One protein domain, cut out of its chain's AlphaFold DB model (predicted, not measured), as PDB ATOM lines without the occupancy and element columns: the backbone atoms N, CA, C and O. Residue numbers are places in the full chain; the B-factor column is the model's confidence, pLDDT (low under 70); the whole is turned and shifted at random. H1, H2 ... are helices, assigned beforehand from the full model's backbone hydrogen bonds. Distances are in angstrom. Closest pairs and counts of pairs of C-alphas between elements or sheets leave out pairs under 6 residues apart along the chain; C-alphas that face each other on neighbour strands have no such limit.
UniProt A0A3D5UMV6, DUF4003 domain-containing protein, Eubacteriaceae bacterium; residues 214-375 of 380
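What this domain is: This is residues 214 to 375 of the 380 residues of the protein "DUF4003 domain-containing protein" of Eubacteriaceae bacterium (UniProt A0A3D5UMV6). The longest helix, H7, runs along the short helix H4 in the middle of the model, with H2 and H6 on either side of H4; these four make a loose bundle. On the side of H4 away from H7, H3 crosses it, with H1 crossing H2 and H5 crossing H6. The printed part has 162 residues, of which 119 are in seven named helices, H1 to H7 in chain order, with no named strand; the class is all helix. The whole is compact, with a radius of gyration of the C-alphas of 15.4 A, and spans 46 by 40 by 30 A.

Where its parts are: H7, residues 347 to 375, is 42.1 A long and ends at C-alpha 375, (35.859, -23.868, -18.716). H4 is residues 281 to 291, H2 residues 240 to 249, and H6 residues 322 to 340, 27.0 A. H1, residues 217 to 234, is 26.5 A long and begins at C-alpha 217, (28.040, -23.646, 13.819). H3 is residues 256 to 272 and H5 residues 295 to 309.

How they stand to each other: H4, the hub, touches H7 at a shallow tilt of 7 degrees, opposite ways; their closest C-alphas, Ala 283 and Ala 363, are 5.5 A apart. H2 touches H4 at 4.2 A, Leu 245 to Ala 283, closest C-alphas. H6 touches H4 at 7.0 A, Val 327 to Phe 284, closest C-alphas. H3 touches H4 with residues 259 to 266 alone, at a steep tilt of 58 degrees. H1 and H5 are apart. In H1, 11 of 14 O i to N i+4 pairs are within hydrogen-bond range; in H2 to H7 every pair is.

The domain as a whole: The printed part has no cut. The link from H5 to H6, 12 residues, is long. Mean pLDDT of the printed part is 83.7; residues 339 to 357, 367 and 371 to 375 are under 70.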
ATOM      1  N   ASP A 214      24.197 -15.192  12.453       85.69
ATOM      2  CA  ASP A 214      24.366 -15.465  13.890       85.69
ATOM      3  C   ASP A 214      24.050 -16.923  14.288       85.69
ATOM      4  O   ASP A 214      23.938 -17.248  15.468       85.69
ATOM      5  N   LEU A 215      23.941 -17.837  13.316       87.94
ATOM      6  CA  LEU A 215      23.521 -19.223  13.554       87.94
ATOM      7  C   LEU A 215      24.599 -20.093  14.241       87.94
ATOM      8  O   LEU A 215      25.781 -20.000  13.917       87.94
ATOM      9  N   PRO A 216      24.259 -20.995  15.170       93.75
ATOM     10  CA  PRO A 216      25.258 -21.855  15.811       93.75
ATOM     11  C   PRO A 216      25.931 -22.787  14.790       93.75
ATOM     12  O   PRO A 216      25.243 -23.423  13.996       93.75
ATOM     13  N   ILE A 217      27.263 -22.912  14.835       94.81
ATOM     14  CA  ILE A 217      28.040 -23.646  13.819       94.81
ATOM     15  C   ILE A 217      27.598 -25.110  13.745       94.81
ATOM     16  O   ILE A 217      27.159 -25.571  12.694       94.81
ATOM     17  N   GLU A 218      27.645 -25.832  14.864       95.38
ATOM     18  CA  GLU A 218      27.295 -27.253  14.931       95.38
ATOM     19  C   GLU A 218      25.839 -27.498  14.533       95.38
ATOM     20  O   GLU A 218      25.552 -28.414  13.763       95.38
ATOM     21  N   GLY A 219      24.921 -26.657  15.020       94.94
ATOM     22  CA  GLY A 219      23.499 -26.764  14.700       94.94
ATOM     23  C   GLY A 219      23.227 -26.541  13.212       94.94
ATOM     24  O   GLY A 219      22.478 -27.296  12.597       94.94
ATOM     25  N   THR A 220      23.874 -25.549  12.602       95.00
ATOM     26  CA  THR A 220      23.760 -25.285  11.164       95.00
ATOM     27  C   THR A 220      24.358 -26.410  10.329       95.00
ATOM     28  O   THR A 220      23.737 -26.822   9.354       95.00
ATOM     29  N   ILE A 221      25.509 -26.967  10.722       96.69
ATOM     30  CA  ILE A 221      26.118 -28.111  10.027       96.69
ATOM     31  C   ILE A 221      25.193 -29.334  10.090       96.69
ATOM     32  O   ILE A 221      24.943 -29.955   9.061       96.69
ATOM     33  N   GLN A 222      24.600 -29.630  11.251       95.94
ATOM     34  CA  GLN A 222      23.609 -30.704  11.383       95.94
ATOM     35  C   GLN A 222      22.387 -30.483  10.480       95.94
ATOM     36  O   GLN A 222      21.943 -31.419   9.814       95.94
ATOM     37  N   LYS A 223      21.861 -29.250  10.409       95.38
ATOM     38  CA  LYS A 223      20.755 -28.907   9.496       95.38
ATOM     39  C   LYS A 223      21.145 -29.110   8.031       95.38
ATOM     40  O   LYS A 223      20.390 -29.724   7.280       95.38
ATOM     41  N   THR A 224      22.317 -28.627   7.619       95.25
ATOM     42  CA  THR A 224      22.840 -28.829   6.261       95.25
ATOM     43  C   THR A 224      22.941 -30.317   5.918       95.25
ATOM     44  O   THR A 224      22.479 -30.719   4.850       95.25
ATOM     45  N   GLU A 225      23.471 -31.147   6.820       96.69
ATOM     46  CA  GLU A 225      23.567 -32.596   6.605       96.69
ATOM     47  C   GLU A 225      22.195 -33.270   6.522       96.69
ATOM     48  O   GLU A 225      22.003 -34.189   5.722       96.69
ATOM     49  N   ALA A 226      21.212 -32.806   7.296       97.19
ATOM     50  CA  ALA A 226      19.849 -33.317   7.204       97.19
ATOM     51  C   ALA A 226      19.267 -33.105   5.794       97.19
ATOM     52  O   ALA A 226      18.730 -34.043   5.202       97.19
ATOM     53  N   TYR A 227      19.452 -31.917   5.202       97.38
ATOM     54  CA  TYR A 227      19.028 -31.654   3.822       97.38
ATOM     55  C   TYR A 227      19.808 -32.488   2.799       97.38
ATOM     56  O   TYR A 227      19.199 -33.106   1.923       97.38
ATOM     57  N   TYR A 228      21.140 -32.546   2.918       96.62
ATOM     58  CA  TYR A 228      21.992 -33.288   1.984       96.62
ATOM     59  C   TYR A 228      21.634 -34.781   1.933       96.62
ATOM     60  O   TYR A 228      21.677 -35.409   0.869       96.62
ATOM     61  N   ASN A 229      21.259 -35.355   3.078       96.81
ATOM     62  CA  ASN A 229      20.912 -36.765   3.181       96.81
ATOM     63  C   ASN A 229      19.465 -37.074   2.779       96.81
ATOM     64  O   ASN A 229      19.250 -38.132   2.194       96.81
ATOM     65  N   ALA A 230      18.510 -36.168   3.018       97.56
ATOM     66  CA  ALA A 230      17.090 -36.404   2.732       97.56
ATOM     67  C   ALA A 230      16.681 -36.099   1.278       97.56
ATOM     68  O   ALA A 230      15.897 -36.829   0.677       97.56
ATOM     69  N   LEU A 231      17.217 -35.037   0.663       97.12
ATOM     70  CA  LEU A 231      16.840 -34.617  -0.699       97.12
ATOM     71  C   LEU A 231      17.046 -35.691  -1.805       97.12
ATOM     72  O   LEU A 231      16.270 -35.700  -2.770       97.12
ATOM     73  N   PRO A 232      18.018 -36.622  -1.708       97.06
ATOM     74  CA  PRO A 232      18.146 -37.756  -2.627       97.06
ATOM     75  C   PRO A 232      16.933 -38.682  -2.690       97.06
ATOM     76  O   PRO A 232      16.609 -39.143  -3.787       97.06
ATOM     77  N   ASP A 233      16.219 -38.879  -1.581       96.94
ATOM     78  CA  ASP A 233      15.000 -39.703  -1.540       96.94
ATOM     79  C   ASP A 233      13.848 -39.059  -2.331       96.94
ATOM     80  O   ASP A 233      12.902 -39.725  -2.750       96.94
ATOM     81  N   HIS A 234      13.975 -37.765  -2.634       94.75
ATOM     82  CA  HIS A 234      13.063 -36.993  -3.475       94.75
ATOM     83  C   HIS A 234      13.600 -36.772  -4.903       94.75
ATOM     84  O   HIS A 234      13.072 -35.968  -5.676       94.75
ATOM     85  N   GLY A 235      14.651 -37.499  -5.295       92.06
ATOM     86  CA  GLY A 235      15.183 -37.489  -6.658       92.06
ATOM     87  C   GLY A 235      16.121 -36.321  -6.977       92.06
ATOM     88  O   GLY A 235      16.350 -36.034  -8.160       92.06
ATOM     89  N   ILE A 236      16.676 -35.646  -5.963       93.81
ATOM     90  CA  ILE A 236      17.758 -34.666  -6.132       93.81
ATOM     91  C   ILE A 236      19.104 -35.367  -5.935       93.81
ATOM     92  O   ILE A 236      19.449 -35.846  -4.862       93.81
ATOM     93  N   ARG A 237      19.897 -35.446  -7.003       92.81
ATOM     94  CA  ARG A 237      21.138 -36.231  -7.019       92.81
ATOM     95  C   ARG A 237      22.201 -35.671  -6.058       92.81
ATOM     96  O   ARG A 237      22.476 -34.473  -6.080       92.81
ATOM     97  N   LYS A 238      22.882 -36.564  -5.325       93.00
ATOM     98  CA  LYS A 238      24.073 -36.246  -4.512       93.00
ATOM     99  C   LYS A 238      25.224 -35.653  -5.339       93.00
ATOM    100  O   LYS A 238      25.441 -36.037  -6.492       93.00
ATOM    101  N   GLY A 239      25.983 -34.753  -4.717       90.94
ATOM    102  CA  GLY A 239      27.166 -34.090  -5.281       90.94
ATOM    103  C   GLY A 239      27.264 -32.618  -4.867       90.94
ATOM    104  O   GLY A 239      26.418 -32.142  -4.112       90.94
ATOM    105  N   ASN A 240      28.253 -31.890  -5.400       87.38
ATOM    106  CA  ASN A 240      28.539 -30.494  -5.020       87.38
ATOM    107  C   ASN A 240      27.320 -29.575  -5.174       87.38
ATOM    108  O   ASN A 240      27.052 -28.743  -4.322       87.38
ATOM    109  N   ALA A 241      26.513 -29.766  -6.222       88.19
ATOM    110  CA  ALA A 241      25.326 -28.940  -6.441       88.19
ATOM    111  C   ALA A 241      24.274 -29.094  -5.320       88.19
ATOM    112  O   ALA A 241      23.664 -28.110  -4.904       88.19
ATOM    113  N   LEU A 242      24.082 -30.317  -4.804       93.62
ATOM    114  CA  LEU A 242      23.213 -30.572  -3.650       93.62
ATOM    115  C   LEU A 242      23.836 -30.033  -2.356       93.62
ATOM    116  O   LEU A 242      23.121 -29.505  -1.509       93.62
ATOM    117  N   GLN A 243      25.157 -30.123  -2.211       91.94
ATOM    118  CA  GLN A 243      25.865 -29.545  -1.072       91.94
ATOM    119  C   GLN A 243      25.692 -28.020  -1.021       91.94
ATOM    120  O   GLN A 243      25.249 -27.493  -0.005       91.94
ATOM    121  N   SER A 244      25.906 -27.321  -2.139       87.94
ATOM    122  CA  SER A 244      25.679 -25.875  -2.239       87.94
ATOM    123  C   SER A 244      24.236 -25.480  -1.903       87.94
ATOM    124  O   SER A 244      24.015 -24.519  -1.169       87.94
ATOM    125  N   LEU A 245      23.245 -26.237  -2.394       92.00
ATOM    126  CA  LEU A 245      21.843 -26.062  -1.994       92.00
ATOM    127  C   LEU A 245      21.677 -26.208  -0.475       92.00
ATOM    128  O   LEU A 245      21.075 -25.350   0.159       92.00
ATOM    129  N   SER A 246      22.234 -27.269   0.105       94.56
ATOM    130  CA  SER A 246      22.082 -27.599   1.527       94.56
ATOM    131  C   SER A 246      22.748 -26.568   2.447       94.56
ATOM    132  O   SER A 246      22.238 -26.301   3.536       94.56
ATOM    133  N   HIS A 247      23.850 -25.945   2.014       91.00
ATOM    134  CA  HIS A 247      24.467 -24.822   2.726       91.00
ATOM    135  C   HIS A 247      23.547 -23.604   2.770       91.00
ATOM    136  O   HIS A 247      23.373 -23.013   3.832       91.00
ATOM    137  N   VAL A 248      22.903 -23.264   1.649       89.19
ATOM    138  CA  VAL A 248      21.936 -22.159   1.620       89.19
ATOM    139  C   VAL A 248      20.708 -22.493   2.469       89.19
ATOM    140  O   VAL A 248      20.317 -21.680   3.295       89.19
ATOM    141  N   LEU A 249      20.134 -23.696   2.346       92.06
ATOM    142  CA  LEU A 249      18.987 -24.114   3.168       92.06
ATOM    143  C   LEU A 249      19.301 -24.134   4.673       92.06
ATOM    144  O   LEU A 249      18.408 -23.906   5.486       92.06
ATOM    145  N   GLY A 250      20.563 -24.363   5.052       91.19
ATOM    146  CA  GLY A 250      21.033 -24.311   6.440       91.19
ATOM    147  C   GLY A 250      20.866 -22.943   7.113       91.19
ATOM    148  O   GLY A 250      20.889 -22.873   8.341       91.19
ATOM    149  N   ILE A 251      20.649 -21.878   6.331       87.38
ATOM    150  CA  ILE A 251      20.346 -20.526   6.827       87.38
ATOM    151  C   ILE A 251      18.928 -20.450   7.414       87.38
ATOM    152  O   ILE A 251      18.647 -19.574   8.226       87.38
ATOM    153  N   ALA A 252      18.031 -21.365   7.036       85.69
ATOM    154  CA  ALA A 252      16.661 -21.356   7.522       85.69
ATOM    155  C   ALA A 252      16.582 -21.496   9.049       85.69
ATOM    156  O   ALA A 252      17.091 -22.451   9.655       85.69
ATOM    157  N   GLU A 253      15.848 -20.578   9.666       83.00
ATOM    158  CA  GLU A 253      15.457 -20.684  11.072       83.00
ATOM    159  C   GLU A 253      14.276 -21.647  11.264       83.00
ATOM    160  O   GLU A 253      14.131 -22.236  12.335       83.00
ATOM    161  N   GLU A 254      13.486 -21.869  10.210       86.94
ATOM    162  CA  GLU A 254      12.356 -22.800  10.195       86.94
ATOM    163  C   GLU A 254      12.785 -24.270  10.414       86.94
ATOM    164  O   GLU A 254      13.944 -24.635  10.171       86.94
ATOM    165  N   PRO A 255      11.852 -25.146  10.849       91.12
ATOM    166  CA  PRO A 255      12.104 -26.580  10.968       91.12
ATOM    167  C   PRO A 255      12.560 -27.217   9.650       91.12
ATOM    168  O   PRO A 255      12.060 -26.878   8.573       91.12
ATOM    169  N   VAL A 256      13.462 -28.197   9.754       93.56
ATOM    170  CA  VAL A 256      14.064 -28.896   8.606       93.56
ATOM    171  C   VAL A 256      12.991 -29.499   7.701       93.56
ATOM    172  O   VAL A 256      13.067 -29.376   6.483       93.56
ATOM    173  N   GLU A 257      11.947 -30.095   8.271       94.25
ATOM    174  CA  GLU A 257      10.874 -30.752   7.526       94.25
ATOM    175  C   GLU A 257      10.065 -29.761   6.680       94.25
ATOM    176  O   GLU A 257       9.666 -30.082   5.560       94.25
ATOM    177  N   ALA A 258       9.840 -28.546   7.193       92.31
ATOM    178  CA  ALA A 258       9.098 -27.506   6.485       92.31
ATOM    179  C   ALA A 258       9.876 -27.017   5.257       92.31
ATOM    180  O   ALA A 258       9.325 -26.936   4.155       92.31
ATOM    181  N   ILE A 259      11.174 -26.763   5.435       94.00
ATOM    182  CA  ILE A 259      12.071 -26.338   4.360       94.00
ATOM    183  C   ILE A 259      12.278 -27.460   3.343       94.00
ATOM    184  O   ILE A 259      12.167 -27.212   2.146       94.00
ATOM    185  N   LEU A 260      12.493 -28.697   3.799       95.88
ATOM    186  CA  LEU A 260      12.634 -29.870   2.938       95.88
ATOM    187  C   LEU A 260      11.399 -30.046   2.049       95.88
ATOM    188  O   LEU A 260      11.529 -30.147   0.829       95.88
ATOM    189  N   LYS A 261      10.199 -30.022   2.645       95.00
ATOM    190  CA  LYS A 261       8.931 -30.119   1.913       95.00
ATOM    191  C   LYS A 261       8.833 -29.029   0.845       95.00
ATOM    192  O   LYS A 261       8.568 -29.335  -0.315       95.00
ATOM    193  N   ARG A 262       9.108 -27.778   1.216       93.94
ATOM    194  CA  ARG A 262       9.068 -26.631   0.302       93.94
ATOM    195  C   ARG A 262      10.084 -26.759  -0.837       93.94
ATOM    196  O   ARG A 262       9.741 -26.512  -1.991       93.94
ATOM    197  N   THR A 263      11.313 -27.193  -0.553       95.25
ATOM    198  CA  THR A 263      12.333 -27.445  -1.584       95.25
ATOM    199  C   THR A 263      11.875 -28.515  -2.574       95.25
ATOM    200  O   THR A 263      12.028 -28.334  -3.782       95.25
ATOM    201  N   VAL A 264      11.289 -29.612  -2.084       95.69
ATOM    202  CA  VAL A 264      10.776 -30.706  -2.926       95.69
ATOM    203  C   VAL A 264       9.605 -30.238  -3.793       95.69
ATOM    204  O   VAL A 264       9.565 -30.555  -4.981       95.69
ATOM    205  N   GLU A 265       8.682 -29.450  -3.238       95.44
ATOM    206  CA  GLU A 265       7.575 -28.848  -3.992       95.44
ATOM    207  C   GLU A 265       8.081 -27.930  -5.111       95.44
ATOM    208  O   GLU A 265       7.654 -28.062  -6.260       95.44
ATOM    209  N   ILE A 266       9.023 -27.031  -4.803       94.06
ATOM    210  CA  ILE A 266       9.634 -26.131  -5.788       94.06
ATOM    211  C   ILE A 266      10.317 -26.933  -6.902       94.06
ATOM    212  O   ILE A 266      10.081 -26.664  -8.081       94.06
ATOM    213  N   ASP A 267      11.130 -27.937  -6.565       94.19
ATOM    214  CA  ASP A 267      11.806 -28.781  -7.556       94.19
ATOM    215  C   ASP A 267      10.801 -29.541  -8.444       94.19
ATOM    216  O   ASP A 267      10.964 -29.583  -9.669       94.19
ATOM    217  N   ALA A 268       9.718 -30.073  -7.869       94.50
ATOM    218  CA  ALA A 268       8.656 -30.747  -8.615       94.50
ATOM    219  C   ALA A 268       7.946 -29.801  -9.602       94.50
ATOM    220  O   ALA A 268       7.849 -30.114 -10.794       94.50
ATOM    221  N   LEU A 269       7.530 -28.616  -9.142       94.88
ATOM    222  CA  LEU A 269       6.886 -27.589  -9.972       94.88
ATOM    223  C   LEU A 269       7.800 -27.125 -11.114       94.88
ATOM    224  O   LEU A 269       7.372 -26.944 -12.260       94.88
ATOM    225  N   LEU A 270       9.089 -26.947 -10.826       93.25
ATOM    226  CA  LEU A 270      10.079 -26.563 -11.824       93.25
ATOM    227  C   LEU A 270      10.301 -27.678 -12.855       93.25
ATOM    228  O   LEU A 270      10.312 -27.403 -14.061       93.25
ATOM    229  N   LYS A 271      10.398 -28.942 -12.421       92.00
ATOM    230  CA  LYS A 271      10.482 -30.114 -13.308       92.00
ATOM    231  C   LYS A 271       9.267 -30.206 -14.234       92.00
ATOM    232  O   LYS A 271       9.464 -30.371 -15.443       92.00
ATOM    233  N   GLU A 272       8.054 -30.025 -13.711       94.25
ATOM    234  CA  GLU A 272       6.804 -30.006 -14.486       94.25
ATOM    235  C   GLU A 272       6.837 -28.920 -15.574       94.25
ATOM    236  O   GLU A 272       6.620 -29.186 -16.759       94.25
ATOM    237  N   LYS A 273       7.249 -27.700 -15.207       92.12
ATOM    238  CA  LYS A 273       7.381 -26.560 -16.133       92.12
ATOM    239  C   LYS A 273       8.642 -26.634 -17.015       92.12
ATOM    240  O   LYS A 273       8.940 -25.709 -17.788       92.12
ATOM    241  N   LYS A 274       9.387 -27.747 -16.960       91.75
ATOM    242  CA  LYS A 274      10.620 -28.021 -17.718       91.75
ATOM    243  C   LYS A 274      11.728 -26.992 -17.450       91.75
ATOM    244  O   LYS A 274      12.422 -26.585 -18.385       91.75
ATOM    245  N   TYR A 275      11.851 -26.525 -16.214       89.00
ATOM    246  CA  TYR A 275      12.952 -25.716 -15.693       89.00
ATOM    247  C   TYR A 275      13.792 -26.615 -14.784       89.00
ATOM    248  O   TYR A 275      13.466 -26.821 -13.629       89.00
ATOM    249  N   LYS A 276      14.854 -27.225 -15.315       85.50
ATOM    250  CA  LYS A 276      15.723 -28.096 -14.509       85.50
ATOM    251  C   LYS A 276      16.886 -27.272 -13.977       85.50
ATOM    252  O   LYS A 276      17.787 -26.957 -14.751       85.50
ATOM    253  N   LEU A 277      16.855 -26.935 -12.692       84.38
ATOM    254  CA  LEU A 277      17.987 -26.300 -12.024       84.38
ATOM    255  C   LEU A 277      19.072 -27.359 -11.802       84.38
ATOM    256  O   LEU A 277      18.795 -28.468 -11.349       84.38
ATOM    257  N   ARG A 278      20.297 -27.064 -12.236       80.25
ATOM    258  CA  ARG A 278      21.448 -27.971 -12.138       80.25
ATOM    259  C   ARG A 278      22.689 -27.175 -11.782       80.25
ATOM    260  O   ARG A 278      22.731 -25.968 -12.001       80.25
ATOM    261  N   ASN A 279      23.722 -27.873 -11.314       79.75
ATOM    262  CA  ASN A 279      25.021 -27.277 -11.017       79.75
ATOM    263  C   ASN A 279      24.835 -26.032 -10.134       79.75
ATOM    264  O   ASN A 279      24.231 -26.099  -9.066       79.75
ATOM    265  N   TYR A 280      25.271 -24.884 -10.634       72.81
ATOM    266  CA  TYR A 280      25.256 -23.626  -9.927       72.81
ATOM    267  C   TYR A 280      23.862 -23.029  -9.670       72.81
ATOM    268  O   TYR A 280      23.709 -22.189  -8.789       72.81
ATOM    269  N   HIS A 281      22.820 -23.470 -10.381       81.75
ATOM    270  CA  HIS A 281      21.450 -23.022 -10.111       81.75
ATOM    271  C   HIS A 281      20.880 -23.600  -8.808       81.75
ATOM    272  O   HIS A 281      19.888 -23.088  -8.298       81.75
ATOM    273  N   MET A 282      21.479 -24.670  -8.271       87.56
ATOM    274  CA  MET A 282      20.960 -25.362  -7.086       87.56
ATOM    275  C   MET A 282      21.072 -24.512  -5.820       87.56
ATOM    276  O   MET A 282      20.126 -24.469  -5.043       87.56
ATOM    277  N   ALA A 283      22.160 -23.757  -5.648       84.56
ATOM    278  CA  ALA A 283      22.283 -22.807  -4.541       84.56
ATOM    279  C   ALA A 283      21.163 -21.747  -4.575       84.56
ATOM    280  O   ALA A 283      20.569 -21.422  -3.550       84.56
ATOM    281  N   PHE A 284      20.795 -21.281  -5.775       83.00
ATOM    282  CA  PHE A 284      19.678 -20.354  -5.953       83.00
ATOM    283  C   PHE A 284      18.313 -20.985  -5.635       83.00
ATOM    284  O   PHE A 284      17.430 -20.305  -5.125       83.00
ATOM    285  N   MET A 285      18.119 -22.284  -5.887       87.88
ATOM    286  CA  MET A 285      16.901 -22.974  -5.441       87.88
ATOM    287  C   MET A 285      16.752 -22.921  -3.914       87.88
ATOM    288  O   MET A 285      15.634 -22.807  -3.413       87.88
ATOM    289  N   GLY A 286      17.874 -22.933  -3.186       87.31
ATOM    290  CA  GLY A 286      17.895 -22.693  -1.747       87.31
ATOM    291  C   GLY A 286      17.345 -21.313  -1.410       87.31
ATOM    292  O   GLY A 286      16.376 -21.206  -0.672       87.31
ATOM    293  N   VAL A 287      17.874 -20.270  -2.047       82.12
ATOM    294  CA  VAL A 287      17.406 -18.881  -1.885       82.12
ATOM    295  C   VAL A 287      15.907 -18.750  -2.174       82.12
ATOM    296  O   VAL A 287      15.172 -18.172  -1.376       82.12
ATOM    297  N   LEU A 288      15.436 -19.340  -3.276       83.25
ATOM    298  CA  LEU A 288      14.022 -19.343  -3.654       83.25
ATOM    299  C   LEU A 288      13.139 -20.026  -2.595       83.25
ATOM    300  O   LEU A 288      12.029 -19.569  -2.337       83.25
ATOM    301  N   THR A 289      13.646 -21.092  -1.969       87.88
ATOM    302  CA  THR A 289      12.970 -21.794  -0.868       87.88
ATOM    303  C   THR A 289      12.864 -20.910   0.379       87.88
ATOM    304  O   THR A 289      11.842 -20.929   1.061       87.88
ATOM    305  N   LEU A 290      13.896 -20.120   0.687       82.25
ATOM    306  CA  LEU A 290      13.921 -19.280   1.889       82.25
ATOM    307  C   LEU A 290      13.044 -18.024   1.783       82.25
ATOM    308  O   LEU A 290      12.623 -17.497   2.805       82.25
ATOM    309  N   LEU A 291      12.776 -17.529   0.570       71.81
ATOM    310  CA  LEU A 291      12.079 -16.249   0.355       71.81
ATOM    311  C   LEU A 291      10.570 -16.354   0.137       71.81
ATOM    312  O   LEU A 291       9.897 -15.324   0.097       71.81
ATOM    313  N   SER A 292      10.021 -17.553  -0.051       70.25
ATOM    314  CA  SER A 292       8.590 -17.717  -0.303       70.25
ATOM    315  C   SER A 292       8.029 -18.912   0.438       70.25
ATOM    316  O   SER A 292       8.480 -20.032   0.239       70.25
ATOM    317  N   ASN A 293       6.961 -18.687   1.197       72.00
ATOM    318  CA  ASN A 293       6.178 -19.766   1.797       72.00
ATOM    319  C   ASN A 293       5.147 -20.356   0.816       72.00
ATOM    320  O   ASN A 293       4.509 -21.359   1.124       72.00
ATOM    321  N   GLU A 294       4.989 -19.750  -0.364       81.81
ATOM    322  CA  GLU A 294       4.004 -20.117  -1.383       81.81
ATOM    323  C   GLU A 294       4.725 -20.604  -2.653       81.81
ATOM    324  O   GLU A 294       4.972 -19.842  -3.592       81.81
ATOM    325  N   SER A 295       5.102 -21.889  -2.654       86.38
ATOM    326  CA  SER A 295       5.908 -22.557  -3.691       86.38
ATOM    327  C   SER A 295       5.327 -22.407  -5.104       86.38
ATOM    328  O   SER A 295       6.041 -22.075  -6.052       86.38
ATOM    329  N   GLU A 296       4.022 -22.640  -5.261       88.06
ATOM    330  CA  GLU A 296       3.346 -22.589  -6.563       88.06
ATOM    331  C   GLU A 296       3.317 -21.171  -7.130       88.06
ATOM    332  O   GLU A 296       3.700 -20.948  -8.284       88.06
ATOM    333  N   GLU A 297       2.939 -20.207  -6.291       84.88
ATOM    334  CA  GLU A 297       2.813 -18.810  -6.677       84.88
ATOM    335  C   GLU A 297       4.158 -18.241  -7.152       84.88
ATOM    336  O   GLU A 297       4.239 -17.657  -8.240       84.88
ATOM    337  N   ILE A 298       5.229 -18.441  -6.374       84.50
ATOM    338  CA  ILE A 298       6.548 -17.898  -6.718       84.50
ATOM    339  C   ILE A 298       7.098 -18.534  -7.998       84.50
ATOM    340  O   ILE A 298       7.631 -17.828  -8.859       84.50
ATOM    341  N   VAL A 299       6.921 -19.849  -8.175       90.88
ATOM    342  CA  VAL A 299       7.383 -20.552  -9.376       90.88
ATOM    343  C   VAL A 299       6.592 -20.093 -10.598       90.88
ATOM    344  O   VAL A 299       7.189 -19.810 -11.637       90.88
ATOM    345  N   GLU A 300       5.266 -19.980 -10.511       90.44
ATOM    346  CA  GLU A 300       4.450 -19.543 -11.642       90.44
ATOM    347  C   GLU A 300       4.793 -18.111 -12.074       90.44
ATOM    348  O   GLU A 300       4.985 -17.851 -13.267       90.44
ATOM    349  N   GLN A 301       4.925 -17.190 -11.121       88.44
ATOM    350  CA  GLN A 301       5.287 -15.802 -11.403       88.44
ATOM    351  C   GLN A 301       6.690 -15.687 -11.996       88.44
ATOM    352  O   GLN A 301       6.867 -15.030 -13.025       88.44
ATOM    353  N   ALA A 302       7.678 -16.370 -11.415       90.56
ATOM    354  CA  ALA A 302       9.039 -16.361 -11.934       90.56
ATOM    355  C   ALA A 302       9.107 -16.963 -13.346       90.56
ATOM    356  O   ALA A 302       9.823 -16.449 -14.203       90.56
ATOM    357  N   VAL A 303       8.314 -17.999 -13.643       93.38
ATOM    358  CA  VAL A 303       8.199 -18.567 -14.995       93.38
ATOM    359  C   VAL A 303       7.561 -17.582 -15.974       93.38
ATOM    360  O   VAL A 303       8.064 -17.433 -17.093       93.38
ATOM    361  N   LYS A 304       6.478 -16.896 -15.582       92.12
ATOM    362  CA  LYS A 304       5.850 -15.842 -16.398       92.12
ATOM    363  C   LYS A 304       6.859 -14.739 -16.712       92.12
ATOM    364  O   LYS A 304       7.036 -14.387 -17.879       92.12
ATOM    365  N   LEU A 305       7.581 -14.268 -15.699       92.62
ATOM    366  CA  LEU A 305       8.583 -13.222 -15.850       92.62
ATOM    367  C   LEU A 305       9.790 -13.693 -16.677       92.62
ATOM    368  O   LEU A 305      10.252 -12.954 -17.538       92.62
ATOM    369  N   ALA A 306      10.243 -14.941 -16.528       94.19
ATOM    370  CA  ALA A 306      11.319 -15.520 -17.340       94.19
ATOM    371  C   ALA A 306      10.935 -15.672 -18.820       94.19
ATOM    372  O   ALA A 306      11.779 -15.512 -19.709       94.19
ATOM    373  N   ASN A 307       9.670 -15.993 -19.103       93.38
ATOM    374  CA  ASN A 307       9.137 -16.036 -20.464       93.38
ATOM    375  C   ASN A 307       9.021 -14.636 -21.068       93.38
ATOM    376  O   ASN A 307       9.281 -14.472 -22.257       93.38
ATOM    377  N   TRP A 308       8.674 -13.635 -20.262       92.81
ATOM    378  CA  TRP A 308       8.669 -12.247 -20.705       92.81
ATOM    379  C   TRP A 308      10.090 -11.729 -20.944       92.81
ATOM    380  O   TRP A 308      10.379 -11.214 -22.015       92.81
ATOM    381  N   LEU A 309      11.021 -11.991 -20.025       94.31
ATOM    382  CA  LEU A 309      12.439 -11.664 -20.170       94.31
ATOM    383  C   LEU A 309      13.032 -12.265 -21.457       94.31
ATOM    384  O   LEU A 309      13.821 -11.618 -22.136       94.31
ATOM    385  N   LYS A 310      12.595 -13.469 -21.857       95.94
ATOM    386  CA  LYS A 310      13.023 -14.139 -23.099       95.94
ATOM    387  C   LYS A 310      12.753 -13.318 -24.370       95.94
ATOM    388  O   LYS A 310      13.439 -13.544 -25.366       95.94
ATOM    389  N   THR A 311      11.758 -12.427 -24.373       95.19
ATOM    390  CA  THR A 311      11.407 -11.621 -25.557       95.19
ATOM    391  C   THR A 311      12.411 -10.496 -25.816       95.19
ATOM    392  O   THR A 311      12.483  -9.985 -26.933       95.19
ATOM    393  N   TYR A 312      13.228 -10.145 -24.820       95.75
ATOM    394  CA  TYR A 312      14.247  -9.115 -24.940       95.75
ATOM    395  C   TYR A 312      15.531  -9.654 -25.582       95.75
ATOM    396  O   TYR A 312      15.987 -10.777 -25.331       95.75
ATOM    397  N   LYS A 313      16.155  -8.820 -26.420       94.25
ATOM    398  CA  LYS A 313      17.436  -9.134 -27.064       94.25
ATOM    399  C   LYS A 313      18.490  -9.435 -25.993       94.25
ATOM    400  O   LYS A 313      18.630  -8.699 -25.027       94.25
ATOM    401  N   GLY A 314      19.259 -10.507 -26.173       93.12
ATOM    402  CA  GLY A 314      20.265 -10.937 -25.194       93.12
ATOM    403  C   GLY A 314      19.744 -11.837 -24.071       93.12
ATOM    404  O   GLY A 314      20.553 -12.378 -23.336       93.12
ATOM    405  N   TYR A 315      18.431 -12.066 -23.982       95.50
ATOM    406  CA  TYR A 315      17.823 -13.008 -23.031       95.50
ATOM    407  C   TYR A 315      17.096 -14.172 -23.731       95.50
ATOM    408  O   TYR A 315      16.554 -15.075 -23.089       95.50
ATOM    409  N   GLY A 316      17.099 -14.199 -25.064       93.62
ATOM    410  CA  GLY A 316      16.541 -15.300 -25.846       93.62
ATOM    411  C   GLY A 316      17.257 -16.637 -25.605       93.62
ATOM    412  O   GLY A 316      18.329 -16.699 -25.004       93.62
ATOM    413  N   SER A 317      16.687 -17.727 -26.131       91.44
ATOM    414  CA  SER A 317      17.236 -19.088 -25.964       91.44
ATOM    415  C   SER A 317      18.656 -19.275 -26.515       91.44
ATOM    416  O   SER A 317      19.335 -20.206 -26.103       91.44
ATOM    417  N   PHE A 318      19.086 -18.423 -27.450       87.38
ATOM    418  CA  PHE A 318      20.436 -18.443 -28.021       87.38
ATOM    419  C   PHE A 318      21.455 -17.639 -27.204       87.38
ATOM    420  O   PHE A 318      22.643 -17.693 -27.500       87.38
ATOM    421  N   SER A 319      21.006 -16.858 -26.217       88.50
ATOM    422  CA  SER A 319      21.878 -16.011 -25.395       88.50
ATOM    423  C   SER A 319      22.128 -16.629 -24.025       88.50
ATOM    424  O   SER A 319      23.276 -16.735 -23.608       88.50
ATOM    425  N   ILE A 320      21.064 -17.076 -23.355       90.25
ATOM    426  CA  ILE A 320      21.146 -17.759 -22.063       90.25
ATOM    427  C   ILE A 320      20.190 -18.942 -22.013       90.25
ATOM    428  O   ILE A 320      19.089 -18.933 -22.586       90.25
ATOM    429  N   ASP A 321      20.605 -19.966 -21.278       89.62
ATOM    430  CA  ASP A 321      19.783 -21.137 -21.057       89.62
ATOM    431  C   ASP A 321      18.534 -20.798 -20.226       89.62
ATOM    432  O   ASP A 321      18.388 -19.744 -19.594       89.62
ATOM    433  N   LYS A 322      17.575 -21.721 -20.264       91.69
ATOM    434  CA  LYS A 322      16.268 -21.537 -19.641       91.69
ATOM    435  C   LYS A 322      16.339 -21.443 -18.111       91.69
ATOM    436  O   LYS A 322      15.540 -20.700 -17.547       91.69
ATOM    437  N   ALA A 323      17.265 -22.148 -17.464       89.62
ATOM    438  CA  ALA A 323      17.421 -22.120 -16.013       89.62
ATOM    439  C   ALA A 323      18.093 -20.819 -15.553       89.62
ATOM    440  O   ALA A 323      17.571 -20.168 -14.656       89.62
ATOM    441  N   THR A 324      19.148 -20.355 -16.230       88.06
ATOM    442  CA  THR A 324      19.775 -19.054 -15.915       88.06
ATOM    443  C   THR A 324      18.783 -17.902 -16.053       88.06
ATOM    444  O   THR A 324      18.685 -17.048 -15.176       88.06
ATOM    445  N   ARG A 325      17.973 -17.896 -17.116       93.12
ATOM    446  CA  ARG A 325      16.940 -16.867 -17.284       93.12
ATOM    447  C   ARG A 325      15.871 -16.912 -16.194       93.12
ATOM    448  O   ARG A 325      15.379 -15.865 -15.789       93.12
ATOM    449  N   PHE A 326      15.512 -18.111 -15.733       92.38
ATOM    450  CA  PHE A 326      14.620 -18.273 -14.591       92.38
ATOM    451  C   PHE A 326      15.233 -17.711 -13.312       92.38
ATOM    452  O   PHE A 326      14.555 -16.965 -12.625       92.38
ATOM    453  N   VAL A 327      16.508 -17.996 -13.034       88.44
ATOM    454  CA  VAL A 327      17.223 -17.452 -11.867       88.44
ATOM    455  C   VAL A 327      17.205 -15.922 -11.871       88.44
ATOM    456  O   VAL A 327      16.858 -15.322 -10.859       88.44
ATOM    457  N   ILE A 328      17.490 -15.281 -13.011       89.94
ATOM    458  CA  ILE A 328      17.441 -13.813 -13.132       89.94
ATOM    459  C   ILE A 328      16.022 -13.292 -12.872       89.94
ATOM    460  O   ILE A 328      15.833 -12.368 -12.088       89.94
ATOM    461  N   ALA A 329      15.010 -13.898 -13.495       91.50
ATOM    462  CA  ALA A 329      13.624 -13.476 -13.320       91.50
ATOM    463  C   ALA A 329      13.131 -13.675 -11.878       91.50
ATOM    464  O   ALA A 329      12.533 -12.774 -11.302       91.50
ATOM    465  N   ALA A 330      13.414 -14.827 -11.272       87.62
ATOM    466  CA  ALA A 330      13.091 -15.097  -9.879       87.62
ATOM    467  C   ALA A 330      13.801 -14.106  -8.944       87.62
ATOM    468  O   ALA A 330      13.161 -13.569  -8.050       87.62
ATOM    469  N   SER A 331      15.076 -13.786  -9.198       84.44
ATOM    470  CA  SER A 331      15.828 -12.760  -8.452       84.44
ATOM    471  C   SER A 331      15.134 -11.403  -8.494       84.44
ATOM    472  O   SER A 331      14.938 -10.783  -7.452       84.44
ATOM    473  N   ILE A 332      14.714 -10.957  -9.680       87.75
ATOM    474  CA  ILE A 332      14.000  -9.685  -9.854       87.75
ATOM    475  C   ILE A 332      12.648  -9.709  -9.135       87.75
ATOM    476  O   ILE A 332      12.309  -8.772  -8.415       87.75
ATOM    477  N   LEU A 333      11.885 -10.791  -9.296       85.81
ATOM    478  CA  LEU A 333      10.580 -10.947  -8.661       85.81
ATOM    479  C   LEU A 333      10.680 -10.876  -7.134       85.81
ATOM    480  O   LEU A 333       9.888 -10.190  -6.490       85.81
ATOM    481  N   MET A 334      11.657 -11.577  -6.560       78.19
ATOM    482  CA  MET A 334      11.886 -11.597  -5.117       78.19
ATOM    483  C   MET A 334      12.238 -10.206  -4.586       78.19
ATOM    484  O   MET A 334      11.722  -9.792  -3.553       78.19
ATOM    485  N   GLN A 335      13.040  -9.438  -5.320       75.81
ATOM    486  CA  GLN A 335      13.358  -8.062  -4.943       75.81
ATOM    487  C   GLN A 335      12.152  -7.134  -5.004       75.81
ATOM    488  O   GLN A 335      11.981  -6.301  -4.119       75.81
ATOM    489  N   SER A 336      11.307  -7.274  -6.025       79.00
ATOM    490  CA  SER A 336      10.066  -6.505  -6.113       79.00
ATOM    491  C   SER A 336       9.134  -6.807  -4.942       79.00
ATOM    492  O   SER A 336       8.596  -5.872  -4.361       79.00
ATOM    493  N   ARG A 337       9.034  -8.075  -4.512       76.38
ATOM    494  CA  ARG A 337       8.298  -8.444  -3.290       76.38
ATOM    495  C   ARG A 337       8.874  -7.781  -2.043       76.38
ATOM    496  O   ARG A 337       8.126  -7.178  -1.288       76.38
ATOM    497  N   ILE A 338      10.195  -7.841  -1.856       71.88
ATOM    498  CA  ILE A 338      10.875  -7.212  -0.710       71.88
ATOM    499  C   ILE A 338      10.646  -5.692  -0.682       71.88
ATOM    500  O   ILE A 338      10.498  -5.115   0.389       71.88
ATOM    501  N   ARG A 339      10.627  -5.028  -1.845       69.69
ATOM    502  CA  ARG A 339      10.415  -3.574  -1.942       69.69
ATOM    503  C   ARG A 339       8.979  -3.153  -1.645       69.69
ATOM    504  O   ARG A 339       8.777  -2.052  -1.147       69.69
ATOM    505  N   GLU A 340       8.005  -3.983  -2.003       66.81
ATOM    506  CA  GLU A 340       6.583  -3.680  -1.814       66.81
ATOM    507  C   GLU A 340       6.049  -4.082  -0.444       66.81
ATOM    508  O   GLU A 340       5.054  -3.519   0.019       66.81
ATOM    509  N   ASP A 341       6.707  -5.031   0.222       63.91
ATOM    510  CA  ASP A 341       6.352  -5.415   1.576       63.91
ATOM    511  C   ASP A 341       6.744  -4.299   2.559       63.91
ATOM    512  O   ASP A 341       7.821  -4.283   3.142       63.91
ATOM    513  N   ASN A 342       5.847  -3.324   2.739       45.44
ATOM    514  CA  ASN A 342       5.992  -2.179   3.648       45.44
ATOM    515  C   ASN A 342       6.031  -2.565   5.145       45.44
ATOM    516  O   ASN A 342       6.029  -1.687   6.008       45.44
ATOM    517  N   THR A 343       6.073  -3.856   5.496       46.94
ATOM    518  CA  THR A 343       6.154  -4.343   6.886       46.94
ATOM    519  C   THR A 343       7.574  -4.310   7.482       46.94
ATOM    520  O   THR A 343       7.804  -4.830   8.577       46.94
ATOM    521  N   VAL A 344       8.517  -3.609   6.832       45.09
ATOM    522  CA  VAL A 344       9.945  -3.408   7.204       45.09
ATOM    523  C   VAL A 344      10.165  -2.670   8.549       45.09
ATOM    524  O   VAL A 344      11.261  -2.217   8.858       45.09
ATOM    525  N   GLY A 345       9.147  -2.571   9.406       36.94
ATOM    526  CA  GLY A 345       9.287  -2.145  10.802       36.94
ATOM    527  C   GLY A 345       9.818  -3.234  11.747       36.94
ATOM    528  O   GLY A 345      10.247  -2.914  12.853       36.94
ATOM    529  N   ASN A 346       9.825  -4.512  11.342       42.56
ATOM    530  CA  ASN A 346      10.360  -5.606  12.159       42.56
ATOM    531  C   ASN A 346      11.823  -5.905  11.800       42.56
ATOM    532  O   ASN A 346      12.110  -6.561  10.797       42.56
ATOM    533  N   ALA A 347      12.754  -5.483  12.660       46.81
ATOM    534  CA  ALA A 347      14.194  -5.723  12.510       46.81
ATOM    535  C   ALA A 347      14.559  -7.209  12.274       46.81
ATOM    536  O   ALA A 347      15.510  -7.506  11.558       46.81
ATOM    537  N   VAL A 348      13.766  -8.148  12.809       44.81
ATOM    538  CA  VAL A 348      13.950  -9.604  12.627       44.81
ATOM    539  C   VAL A 348      13.716 -10.044  11.173       44.81
ATOM    540  O   VAL A 348      14.498 -10.816  10.615       44.81
ATOM    541  N   VAL A 349      12.680  -9.504  10.522       50.41
ATOM    542  CA  VAL A 349      12.368  -9.791   9.110       50.41
ATOM    543  C   VAL A 349      13.407  -9.135   8.197       50.41
ATOM    544  O   VAL A 349      13.878  -9.759   7.249       50.41
ATOM    545  N   ALA A 350      13.856  -7.920   8.529       53.91
ATOM    546  CA  ALA A 350      14.909  -7.224   7.788       53.91
ATOM    547  C   ALA A 350      16.258  -7.970   7.824       53.91
ATOM    548  O   ALA A 350      16.929  -8.072   6.794       53.91
ATOM    549  N   ASN A 351      16.640  -8.539   8.972       58.28
ATOM    550  CA  ASN A 351      17.867  -9.333   9.105       58.28
ATOM    551  C   ASN A 351      17.803 -10.639   8.302       58.28
ATOM    552  O   ASN A 351      18.763 -10.979   7.610       58.28
ATOM    553  N   SER A 352      16.653 -11.317   8.320       58.78
ATOM    554  CA  SER A 352      16.420 -12.527   7.521       58.78
ATOM    555  C   SER A 352      16.500 -12.228   6.021       58.78
ATOM    556  O   SER A 352      17.206 -12.911   5.283       58.78
ATOM    557  N   ILE A 353      15.863 -11.145   5.565       63.78
ATOM    558  CA  ILE A 353      15.916 -10.707   4.163       63.78
ATOM    559  C   ILE A 353      17.352 -10.381   3.740       63.78
ATOM    560  O   ILE A 353      17.786 -10.813   2.672       63.78
ATOM    561  N   ARG A 354      18.117  -9.661   4.570       63.47
ATOM    562  CA  ARG A 354      19.529  -9.354   4.286       63.47
ATOM    563  C   ARG A 354      20.371 -10.616   4.165       63.47
ATOM    564  O   ARG A 354      21.107 -10.736   3.190       63.47
ATOM    565  N   ALA A 355      20.234 -11.561   5.095       65.25
ATOM    566  CA  ALA A 355      20.948 -12.835   5.031       65.25
ATOM    567  C   ALA A 355      20.631 -13.588   3.733       65.25
ATOM    568  O   ALA A 355      21.534 -14.128   3.094       65.25
ATOM    569  N   ILE A 356      19.374 -13.555   3.285       67.06
ATOM    570  CA  ILE A 356      18.990 -14.213   2.041       67.06
ATOM    571  C   ILE A 356      19.478 -13.449   0.796       67.06
ATOM    572  O   ILE A 356      19.892 -14.078  -0.177       67.06
ATOM    573  N   MET A 357      19.518 -12.114   0.810       68.69
ATOM    574  CA  MET A 357      20.136 -11.329  -0.270       68.69
ATOM    575  C   MET A 357      21.640 -11.603  -0.381       68.69
ATOM    576  O   MET A 357      22.150 -11.811  -1.482       68.69
ATOM    577  N   ILE A 358      22.343 -11.662   0.756       72.31
ATOM    578  CA  ILE A 358      23.755 -12.060   0.826       72.31
ATOM    579  C   ILE A 358      23.902 -13.492   0.291       72.31
ATOM    580  O   ILE A 358      24.780 -13.740  -0.532       72.31
ATOM    581  N   ALA A 359      22.999 -14.413   0.652       73.12
ATOM    582  CA  ALA A 359      22.984 -15.781   0.131       73.12
ATOM    583  C   ALA A 359      22.780 -15.835  -1.385       73.12
ATOM    584  O   ALA A 359      23.455 -16.602  -2.069       73.12
ATOM    585  N   GLN A 360      21.897 -14.996  -1.927       74.25
ATOM    586  CA  GLN A 360      21.666 -14.868  -3.361       74.25
ATOM    587  C   GLN A 360      22.923 -14.393  -4.089       74.25
ATOM    588  O   GLN A 360      23.329 -15.005  -5.079       74.25
ATOM    589  N   GLN A 361      23.563 -13.335  -3.592       73.06
ATOM    590  CA  GLN A 361      24.783 -12.789  -4.185       73.06
ATOM    591  C   GLN A 361      25.947 -13.782  -4.081       73.06
ATOM    592  O   GLN A 361      26.615 -14.038  -5.083       73.06
ATOM    593  N   ALA A 362      26.120 -14.426  -2.926       76.50
ATOM    594  CA  ALA A 362      27.110 -15.473  -2.693       76.50
ATOM    595  C   ALA A 362      26.909 -16.677  -3.631       76.50
ATOM    596  O   ALA A 362      27.850 -17.108  -4.298       76.50
ATOM    597  N   ALA A 363      25.672 -17.171  -3.758       74.56
ATOM    598  CA  ALA A 363      25.326 -18.254  -4.674       74.56
ATOM    599  C   ALA A 363      25.673 -17.897  -6.127       74.56
ATOM    600  O   ALA A 363      26.262 -18.713  -6.832       74.56
ATOM    601  N   MET A 364      25.364 -16.674  -6.575       75.44
ATOM    602  CA  MET A 364      25.685 -16.214  -7.932       75.44
ATOM    603  C   MET A 364      27.189 -15.993  -8.157       75.44
ATOM    604  O   MET A 364      27.697 -16.310  -9.232       75.44
ATOM    605  N   MET A 365      27.923 -15.491  -7.163       75.00
ATOM    606  CA  MET A 365      29.380 -15.353  -7.246       75.00
ATOM    607  C   MET A 365      30.056 -16.728  -7.321       75.00
ATOM    608  O   MET A 365      30.803 -16.989  -8.265       75.00
ATOM    609  N   GLY A 366      29.739 -17.639  -6.394       71.38
ATOM    610  CA  GLY A 366      30.271 -19.007  -6.390       71.38
ATOM    611  C   GLY A 366      29.938 -19.760  -7.682       71.38
ATOM    612  O   GLY A 366      30.811 -20.386  -8.284       71.38
ATOM    613  N   ALA A 367      28.705 -19.607  -8.171       69.00
ATOM    614  CA  ALA A 367      28.239 -20.129  -9.452       69.00
ATOM    615  C   ALA A 367      29.119 -19.727 -10.639       69.00
ATOM    616  O   ALA A 367      29.527 -20.563 -11.452       69.00
ATOM    617  N   ILE A 368      29.383 -18.428 -10.760       70.75
ATOM    618  CA  ILE A 368      30.134 -17.878 -11.880       70.75
ATOM    619  C   ILE A 368      31.584 -18.322 -11.810       70.75
ATOM    620  O   ILE A 368      32.091 -18.826 -12.816       70.75
ATOM    621  N   VAL A 369      32.219 -18.212 -10.640       74.38
ATOM    622  CA  VAL A 369      33.611 -18.643 -10.450       74.38
ATOM    623  C   VAL A 369      33.752 -20.136 -10.771       74.38
ATOM    624  O   VAL A 369      34.672 -20.516 -11.495       74.38
ATOM    625  N   ALA A 370      32.796 -20.976 -10.357       72.25
ATOM    626  CA  ALA A 370      32.797 -22.405 -10.677       72.25
ATOM    627  C   ALA A 370      32.609 -22.702 -12.171       72.25
ATOM    628  O   ALA A 370      33.376 -23.469 -12.755       72.25
ATOM    629  N   SER A 371      31.613 -22.087 -12.816       67.44
ATOM    630  CA  SER A 371      31.328 -22.330 -14.241       67.44
ATOM    631  C   SER A 371      32.482 -21.910 -15.158       67.44
ATOM    632  O   SER A 371      32.743 -22.551 -16.176       67.44
ATOM    633  N   THR A 372      33.194 -20.850 -14.784       64.00
ATOM    634  CA  THR A 372      34.304 -20.297 -15.562       64.00
ATOM    635  C   THR A 372      35.620 -21.020 -15.286       64.00
ATOM    636  O   THR A 372      36.345 -21.310 -16.237       64.00
ATOM    637  N   SER A 373      35.886 -21.421 -14.037       63.22
ATOM    638  CA  SER A 373      37.043 -22.257 -13.679       63.22
ATOM    639  C   SER A 373      36.997 -23.645 -14.331       63.22
ATOM    640  O   SER A 373      38.026 -24.195 -14.730       63.22
ATOM    641  N   ALA A 374      35.800 -24.222 -14.483       59.56
ATOM    642  CA  ALA A 374      35.623 -25.471 -15.220       59.56
ATOM    643  C   ALA A 374      35.952 -25.300 -16.716       59.56
ATOM    644  O   ALA A 374      36.580 -26.173 -17.313       59.56
ATOM    645  N   ALA A 375      35.574 -24.164 -17.313       57.22
ATOM    646  CA  ALA A 375      35.859 -23.868 -18.716       57.22
ATOM    647  C   ALA A 375      37.358 -23.649 -18.979       57.22
ATOM    648  O   ALA A 375      37.865 -24.151 -19.978       57.22
TER     649      ALA A 375